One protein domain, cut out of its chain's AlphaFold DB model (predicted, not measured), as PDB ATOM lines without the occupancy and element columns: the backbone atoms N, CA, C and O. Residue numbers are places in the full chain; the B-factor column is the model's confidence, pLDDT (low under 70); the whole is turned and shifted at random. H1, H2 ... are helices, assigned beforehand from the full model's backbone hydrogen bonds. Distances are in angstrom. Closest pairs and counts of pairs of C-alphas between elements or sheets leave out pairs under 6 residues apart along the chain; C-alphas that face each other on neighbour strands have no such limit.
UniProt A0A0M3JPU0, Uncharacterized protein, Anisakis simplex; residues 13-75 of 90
ATOM      1  N   SER A  13      39.869  15.814-121.221       94.75
ATOM      2  CA  SER A  13      40.999  16.212-120.370       94.75
ATOM      3  C   SER A  13      40.511  16.874-119.082       94.75
ATOM      4  O   SER A  13      41.018  16.548-118.008       94.75
ATOM      5  N   ASP A  14      39.496  17.739-119.177       94.44
ATOM      6  CA  ASP A  14      38.892  18.412-118.022       94.44
ATOM      7  C   ASP A  14      38.270  17.397-117.060       94.44
ATOM      8  O   ASP A  14      38.497  17.454-115.851       94.44
ATOM      9  N   LEU A  15      37.551  16.410-117.607       93.00
ATOM     10  CA  LEU A  15      36.949  15.334-116.822       93.00
ATOM     11  C   LEU A  15      38.008  14.445-116.162       93.00
ATOM     12  O   LEU A  15      37.903  14.155-114.976       93.00
ATOM     13  N   LYS A  16      39.068  14.058-116.884       91.12
ATOM     14  CA  LYS A  16      40.153  13.227-116.329       91.12
ATOM     15  C   LYS A  16      40.946  13.923-115.221       91.12
ATOM     16  O   LYS A  16      41.442  13.251-114.324       91.12
ATOM     17  N   LYS A  17      41.088  15.249-115.287       90.50
ATOM     18  CA  LYS A  17      41.776  16.050-114.260       90.50
ATOM     19  C   LYS A  17      40.881  16.360-113.058       90.50
ATOM     20  O   LYS A  17      41.389  16.744-112.008       90.50
ATOM     21  N   CYS A  18      39.563  16.221-113.195       88.50
ATOM     22  CA  CYS A  18      38.615  16.509-112.130       88.50
ATOM     23  C   CYS A  18      38.377  15.274-111.251       88.50
ATOM     24  O   CYS A  18      37.908  14.240-111.722       88.50
ATOM     25  N   SER A  19      38.594  15.405-109.941       87.25
ATOM     26  CA  SER A  19      38.286  14.350-108.959       87.25
ATOM     27  C   SER A  19      36.792  14.012-108.864       87.25
ATOM     28  O   SER A  19      36.427  12.958-108.355       87.25
ATOM     29  N   MET A  20      35.916  14.881-109.377       87.88
ATOM     30  CA  MET A  20      34.461  14.707-109.354       87.88
ATOM     31  C   MET A  20      33.892  14.120-110.655       87.88
ATOM     32  O   MET A  20      32.685  14.190-110.874       87.88
ATOM     33  N   CYS A  21      34.731  13.540-111.519       89.94
ATOM     34  CA  CYS A  21      34.314  12.961-112.801       89.94
ATOM     35  C   CYS A  21      33.164  11.944-112.657       89.94
ATOM     36  O   CYS A  21      32.187  11.994-113.400       89.94
ATOM     37  N   THR A  22      33.222  11.077-111.643       90.38
ATOM     38  CA  THR A  22      32.162  10.091-111.377       90.38
ATOM     39  C   THR A  22      30.831  10.750-111.012       90.38
ATOM     40  O   THR A  22      29.795  10.354-111.540       90.38
ATOM     41  N   LYS A  23      30.847  11.780-110.152       90.88
ATOM     42  CA  LYS A  23      29.636  12.541-109.795       90.88
ATOM     43  C   LYS A  23      29.040  13.226-111.022       90.88
ATOM     44  O   LYS A  23      27.847  13.106-111.254       90.88
ATOM     45  N   PHE A  24      29.888  13.844-111.851       92.69
ATOM     46  CA  PHE A  24      29.465  14.474-113.102       92.69
ATOM     47  C   PHE A  24      28.679  13.504-113.995       92.69
ATOM     48  O   PHE A  24      27.597  13.850-114.453       92.69
ATOM     49  N   PHE A  25      29.172  12.280-114.213       93.81
ATOM     50  CA  PHE A  25      28.426  11.300-115.008       93.81
ATOM     51  C   PHE A  25      27.128  10.857-114.334       93.81
ATOM     52  O   PHE A  25      26.108  10.748-115.013       93.81
ATOM     53  N   ASN A  26      27.132  10.641-113.017       94.50
ATOM     54  CA  ASN A  26      25.920  10.226-112.318       94.50
ATOM     55  C   ASN A  26      24.781  11.236-112.491       94.50
ATOM     56  O   ASN A  26      23.664  10.816-112.785       94.50
ATOM     57  N   THR A  27      25.081  12.539-112.437       92.75
ATOM     58  CA  THR A  27      24.102  13.615-112.660       92.75
ATOM     59  C   THR A  27      23.371  13.505-114.002       92.75
ATOM     60  O   THR A  27      22.187  13.815-114.071       92.75
ATOM     61  N   PHE A  28      24.038  13.057-115.072       93.12
ATOM     62  CA  PHE A  28      23.429  13.015-116.409       93.12
ATOM     63  C   PHE A  28      22.884  11.644-116.812       93.12
ATOM     64  O   PHE A  28      21.943  11.586-117.602       93.12
ATOM     65  N   VAL A  29      23.485  10.546-116.338       94.31
ATOM     66  CA  VAL A  29      23.184   9.201-116.871       94.31
ATOM     67  C   VAL A  29      22.852   8.142-115.822       94.31
ATOM     68  O   VAL A  29      22.383   7.069-116.191       94.31
ATOM     69  N   ASN A  30      23.077   8.397-114.529       93.75
ATOM     70  CA  ASN A  30      22.826   7.412-113.474       93.75
ATOM     71  C   ASN A  30      22.048   8.037-112.315       93.75
ATOM     72  O   ASN A  30      22.604   8.356-111.264       93.75
ATOM     73  N   TRP A  31      20.738   8.172-112.529       92.62
ATOM     74  CA  TRP A  31      19.818   8.815-111.593       92.62
ATOM     75  C   TRP A  31      19.796   8.151-110.207       92.62
ATOM     76  O   TRP A  31      19.677   8.850-109.209       92.62
ATOM     77  N   VAL A  32      19.978   6.826-110.128       93.88
ATOM     78  CA  VAL A  32      20.016   6.095-108.849       93.88
ATOM     79  C   VAL A  32      21.214   6.549-108.021       93.88
ATOM     80  O   VAL A  32      21.068   6.944-106.868       93.88
ATOM     81  N   LYS A  33      22.407   6.557-108.628       92.88
ATOM     82  CA  LYS A  33      23.620   7.013-107.940       92.88
ATOM     83  C   LYS A  33      23.627   8.512-107.677       92.88
ATOM     84  O   LYS A  33      24.257   8.933-106.717       92.88
ATOM     85  N   TYR A  34      22.968   9.299-108.519       92.44
ATOM     86  CA  TYR A  34      22.762  10.720-108.266       92.44
ATOM     87  C   TYR A  34      21.882  10.941-107.030       92.44
ATOM     88  O   TYR A  34      22.276  11.679-106.135       92.44
ATOM     89  N   TYR A  35      20.749  10.240-106.930       91.44
ATOM     90  CA  TYR A  35      19.842  10.359-105.791       91.44
ATOM     91  C   TYR A  35      20.524   9.997-104.466       91.44
ATOM     92  O   TYR A  35      20.453  10.770-103.519       91.44
ATOM     93  N   GLU A  36      21.260   8.878-104.422       90.69
ATOM     94  CA  GLU A  36      22.041   8.474-103.238       90.69
ATOM     95  C   GLU A  36      23.082   9.539-102.818       90.69
ATOM     96  O   GLU A  36      23.372   9.708-101.631       90.69
ATOM     97  N   GLN A  37      23.680  10.248-103.782       88.31
ATOM     98  CA  GLN A  37      24.660  11.309-103.518       88.31
ATOM     99  C   GLN A  37      23.996  12.552-102.926       88.31
ATOM    100  O   GLN A  37      24.460  13.049-101.905       88.31
ATOM    101  N   GLU A  38      22.899  13.018-103.523       87.12
ATOM    102  CA  GLU A  38      22.188  14.210-103.047       87.12
ATOM    103  C   GLU A  38      21.528  13.973-101.684       87.12
ATOM    104  O   GLU A  38      21.593  14.836-100.811       87.12
ATOM    105  N   SER A  39      20.950  12.785-101.457       81.56
ATOM    106  CA  SER A  39      20.307  12.463-100.179       81.56
ATOM    107  C   SER A  39      21.309  12.433 -99.022       81.56
ATOM    108  O   SER A  39      21.017  12.931 -97.941       81.56
ATOM    109  N   SER A  40      22.509  11.889 -99.255       77.69
ATOM    110  CA  SER A  40      23.561  11.809 -98.231       77.69
ATOM    111  C   SER A  40      24.301  13.132 -98.003       77.69
ATOM    112  O   SER A  40      24.804  13.371 -96.907       77.69
ATOM    113  N   GLU A  41      24.387  14.009 -99.009       69.81
ATOM    114  CA  GLU A  41      24.942  15.359 -98.840       69.81
ATOM    115  C   GLU A  41      23.983  16.290 -98.090       69.81
ATOM    116  O   GLU A  41      24.446  17.069 -97.255       69.81
ATOM    117  N   GLY A  42      22.672  16.166 -98.322       61.78
ATOM    118  CA  GLY A  42      21.647  16.899 -97.571       61.78
ATOM    119  C   GLY A  42      21.655  16.564 -96.077       61.78
ATOM    120  O   GLY A  42      21.644  17.466 -95.247       61.78
ATOM    121  N   GLU A  43      21.781  15.281 -95.735       58.53
ATOM    122  CA  GLU A  43      21.851  14.805 -94.343       58.53
ATOM    123  C   GLU A  43      23.145  15.232 -93.631       58.53
ATOM    124  O   GLU A  43      23.193  15.363 -92.415       58.53
ATOM    125  N   ARG A  44      24.234  15.479 -94.368       56.16
ATOM    126  CA  ARG A  44      25.513  15.870 -93.759       56.16
ATOM    127  C   ARG A  44      25.607  17.367 -93.463       56.16
ATOM    128  O   ARG A  44      26.402  17.753 -92.611       56.16
ATOM    129  N   ALA A  45      24.831  18.198 -94.160       54.81
ATOM    130  CA  ALA A  45      24.758  19.637 -93.905       54.81
ATOM    131  C   ALA A  45      24.000  19.968 -92.608       54.81
ATOM    132  O   ALA A  45      24.277  20.997 -92.005       54.81
ATOM    133  N   THR A  46      23.102  19.086 -92.162       53.34
ATOM    134  CA  THR A  46      22.348  19.230 -90.907       53.34
ATOM    135  C   THR A  46      23.102  18.697 -89.686       53.34
ATOM    136  O   THR A  46      22.726  18.985 -88.561       53.34
ATOM    137  N   VAL A  47      24.196  17.949 -89.880       53.16
ATOM    138  CA  VAL A  47      24.987  17.334 -88.793       53.16
ATOM    139  C   VAL A  47      26.271  18.134 -88.530       53.16
ATOM    140  O   VAL A  47      27.360  17.583 -88.343       53.16
ATOM    141  N   THR A  48      26.181  19.464 -88.537       51.72
ATOM    142  CA  THR A  48      27.252  20.300 -87.986       51.72
ATOM    143  C   THR A  48      27.079  20.414 -86.476       51.72
ATOM    144  O   THR A  48      26.390  21.295 -85.994       51.72
ATOM    145  N   ASP A  49      27.763  19.512 -85.774       51.69
ATOM    146  CA  ASP A  49      28.200  19.628 -84.377       51.69
ATOM    147  C   ASP A  49      27.103  19.744 -83.298       51.69
ATOM    148  O   ASP A  49      26.750  20.818 -82.832       51.69
ATOM    149  N   GLY A  50      26.664  18.584 -82.801       51.19
ATOM    150  CA  GLY A  50      26.370  18.412 -81.373       51.19
ATOM    151  C   GLY A  50      24.926  18.565 -80.908       51.19
ATOM    152  O   GLY A  50      24.603  18.036 -79.846       51.19
ATOM    153  N   GLU A  51      24.049  19.189 -81.683       50.94
ATOM    154  CA  GLU A  51      22.643  19.346 -81.318       50.94
ATOM    155  C   GLU A  51      21.804  18.942 -82.528       50.94
ATOM    156  O   GLU A  51      22.034  19.404 -83.642       50.94
ATOM    157  N   GLU A  52      20.895  17.989 -82.332       57.31
ATOM    158  CA  GLU A  52      19.909  17.556 -83.322       57.31
ATOM    159  C   GLU A  52      18.910  18.710 -83.519       57.31
ATOM    160  O   GLU A  52      17.774  18.674 -83.052       57.31
ATOM    161  N   GLU A  53      19.380  19.809 -84.113       59.88
ATOM    162  CA  GLU A  53      18.540  20.928 -84.499       59.88
ATOM    163  C   GLU A  53      17.623  20.422 -85.611       59.88
ATOM    164  O   GLU A  53      18.083  19.993 -86.673       59.88
ATOM    165  N   LEU A  54      16.316  20.421 -85.333       61.47
ATOM    166  CA  LEU A  54      15.266  20.108 -86.297       61.47
ATOM    167  C   LEU A  54      15.597  20.754 -87.648       61.47
ATOM    168  O   LEU A  54      15.896  21.954 -87.710       61.47
ATOM    169  N   SER A  55      15.517  19.958 -88.722       71.81
ATOM    170  CA  SER A  55      15.637  20.470 -90.088       71.81
ATOM    171  C   SER A  55      14.689  21.657 -90.262       71.81
ATOM    172  O   SER A  55      13.619  21.689 -89.653       71.81
ATOM    173  N   ASP A  56      15.037  22.632 -91.105       77.19
ATOM    174  CA  ASP A  56      14.193  23.816 -91.335       77.19
ATOM    175  C   ASP A  56      12.735  23.458 -91.667       77.19
ATOM    176  O   ASP A  56      11.808  24.166 -91.275       77.19
ATOM    177  N   TRP A  57      12.538  22.320 -92.334       83.12
ATOM    178  CA  TRP A  57      11.227  21.747 -92.615       83.12
ATOM    179  C   TRP A  57      10.515  21.196 -91.384       83.12
ATOM    180  O   TRP A  57       9.318  21.419 -91.236       83.12
ATOM    181  N   ASP A  58      11.223  20.493 -90.505       81.62
ATOM    182  CA  ASP A  58      10.633  19.911 -89.298       81.62
ATOM    183  C   ASP A  58      10.203  21.010 -88.323       81.62
ATOM    184  O   ASP A  58       9.130  20.923 -87.728       81.62
ATOM    185  N   ARG A  59      10.991  22.088 -88.227       86.31
ATOM    186  CA  ARG A  59      10.628  23.283 -87.458       86.31
ATOM    187  C   ARG A  59       9.385  23.964 -88.022       86.31
ATOM    188  O   ARG A  59       8.457  24.224 -87.268       86.31
ATOM    189  N   TYR A  60       9.348  24.196 -89.337       86.56
ATOM    190  CA  TYR A  60       8.182  24.783 -90.002       86.56
ATOM    191  C   TYR A  60       6.919  23.936 -89.782       86.56
ATOM    192  O   TYR A  60       5.868  24.464 -89.435       86.56
ATOM    193  N   CYS A  61       7.023  22.614 -89.938       88.12
ATOM    194  CA  CYS A  61       5.905  21.700 -89.707       88.12
ATOM    195  C   CYS A  61       5.414  21.728 -88.253       88.12
ATOM    196  O   CYS A  61       4.209  21.650 -88.029       88.12
ATOM    197  N   LEU A  62       6.327  21.825 -87.279       87.62
ATOM    198  CA  LEU A  62       5.970  21.908 -85.864       87.62
ATOM    199  C   LEU A  62       5.263  23.228 -85.538       87.62
ATOM    200  O   LEU A  62       4.211  23.200 -84.909       87.62
ATOM    201  N   GLU A  63       5.800  24.357 -86.003       88.62
ATOM    202  CA  GLU A  63       5.207  25.685 -85.789       88.62
ATOM    203  C   GLU A  63       3.797  25.784 -86.398       88.62
ATOM    204  O   GLU A  63       2.871  26.245 -85.733       88.62
ATOM    205  N   GLU A  64       3.598  25.288 -87.626       89.62
ATOM    206  CA  GLU A  64       2.273  25.254 -88.266       89.62
ATOM    207  C   GLU A  64       1.300  24.315 -87.544       89.62
ATOM    208  O   GLU A  64       0.117  24.627 -87.403       89.62
ATOM    209  N   TYR A  65       1.785  23.166 -87.060       87.75
ATOM    210  CA  TYR A  65       0.966  22.250 -86.269       87.75
ATOM    211  C   TYR A  65       0.528  22.894 -84.948       87.75
ATOM    212  O   TYR A  65      -0.645  22.808 -84.589       87.75
ATOM    213  N   GLU A  66       1.441  23.559 -84.236       88.25
ATOM    214  CA  GLU A  66       1.124  24.273 -82.996       88.25
ATOM    215  C   GLU A  66       0.130  25.416 -83.230       88.25
ATOM    216  O   GLU A  66      -0.814  25.560 -82.453       88.25
ATOM    217  N   ALA A  67       0.284  26.181 -84.316       87.31
ATOM    218  CA  ALA A  67      -0.647  27.249 -84.676       87.31
ATOM    219  C   ALA A  67      -2.067  26.719 -84.943       87.31
ATOM    220  O   ALA A  67      -3.030  27.234 -84.379       87.31
ATOM    221  N   LEU A  68      -2.203  25.649 -85.737       84.25
ATOM    222  CA  LEU A  68      -3.505  25.033 -86.024       84.25
ATOM    223  C   LEU A  68      -4.167  24.444 -84.769       84.25
ATOM    224  O   LEU A  68      -5.374  24.577 -84.589       84.25
ATOM    225  N   MET A  69      -3.383  23.819 -83.885       82.94
ATOM    226  CA  MET A  69      -3.885  23.282 -82.614       82.94
ATOM    227  C   MET A  69      -4.355  24.384 -81.651       82.94
ATOM    228  O   MET A  69      -5.289  24.159 -80.881       82.94
ATOM    229  N   ALA A  70      -3.718  25.559 -81.670       78.94
ATOM    230  CA  ALA A  70      -4.124  26.702 -80.855       78.94
ATOM    231  C   ALA A  70      -5.447  27.320 -81.343       78.94
ATOM    232  O   ALA A  70      -6.302  27.636 -80.515       78.94
ATOM    233  N   ASP A  71      -5.648  27.418 -82.660       65.06
ATOM    234  CA  ASP A  71      -6.895  27.917 -83.262       65.06
ATOM    235  C   ASP A  71      -8.096  26.988 -82.985       65.06
ATOM    236  O   ASP A  71      -9.215  27.463 -82.769       65.06
ATOM    237  N   ASP A  72      -7.881  25.667 -82.934       59.84
ATOM    238  CA  ASP A  72      -8.916  24.704 -82.523       59.84
ATOM    239  C   ASP A  72      -9.280  24.862 -81.035       59.84
ATOM    240  O   ASP A  72     -10.442  24.707 -80.657       59.84
ATOM    241  N   GLN A  73      -8.313  25.226 -80.187       59.44
ATOM    242  CA  GLN A  73      -8.544  25.424 -78.755       59.44
ATOM    243  C   GLN A  73      -9.192  26.781 -78.424       59.44
ATOM    244  O   GLN A  73      -9.880  26.893 -77.409       59.44
ATOM    245  N   GLU A  74      -9.021  27.802 -79.271       55.47
ATOM    246  CA  GLU A  74      -9.686  29.108 -79.126       55.47
ATOM    247  C   GLU A  74     -11.138  29.098 -79.657       55.47
ATOM    248  O   GLU A  74     -11.941  29.944 -79.266       55.47
ATOM    249  N   ASN A  75     -11.506  28.102 -80.477       54.59
ATOM    250  CA  ASN A  75     -12.882  27.873 -80.939       54.59
ATOM    251  C   ASN A  75     -13.713  26.930 -80.046       54.59
ATOM    252  O   ASN A  75     -14.913  26.792 -80.282       54.59
TER     253      ASN A  75
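This is residues 13 to 75 of the 90 residues of an uncharacterized protein of Anisakis simplex (UniProt A0A0M3JPU0). This model is an open zigzag of four helices strung out along one line, with no shared core. Little H1 stands at one end, H2 and H3 meet near the tight link between them to make a V, and after the loop of residues 46 to 55, of which 48 to 53 stick out, H4 runs away from the rest as a long arm whose residues 63 to 74 stick out. The 63 printed residues hold four named helices, in the order H1, H2, H3, H4, and no named strand; the class is all helix. The whole is extended, with a radius of gyration of the C-alphas of 19.9 A, and it spans 67 by 29 by 16 A.

Begin at residues 13 to 17, which are H1, and go on over a tight link of 3 residues to H2, residues 21 to 29. These two are close but not clearly touching: their closest C-alphas, those of Leu 15 and Cys 21, are 5.4 A apart. One residue further on, H3 begins, residues 31 to 45. H2 and H3 touch, H3 with residues 32 to 34 alone, and their closest C-alphas are those of Asn 26 and Tyr 34, 5.2 A apart. They run opposite ways at a steep tilt of 58 degrees. Look last at H4, residues 56 to 74, which touches no helix and is apart from H1, H2 and H3. H1 and H3 are apart as well. In the backbones of H1, H3 and H4 every O i to N i+4 pair is within hydrogen-bond range; in H2 it is 4 of 5.

Find C-alpha 13 at (40.999, 16.212, -120.370), where H1 begins; it ends at Lys 17. H2 starts at Cys 21 and reaches Val 29 after 12.4 A. From C-alpha 31 at (19.818, 8.815, -111.593), H3 runs 21.3 A to Ala 45. H4, the longest helix with 19 residues, goes from Asp 56 over 27.3 A to C-alpha 74 at (-9.686, 29.108, -79.126).

The C-alphas of Ser 13 and Asn 75, the first and last printed, are also the two farthest apart, at 67.8 A. The printed part has no cut. The link from H3 to H4, 10 residues, is short; no link is long. Residues 16 to 21, 48 to 53 and 63 to 75 stand free. Read the B-factor column for the confidence: the mean pLDDT of the printed part is 79.0, and residues 41 to 54 and 71 to 75 are under 70.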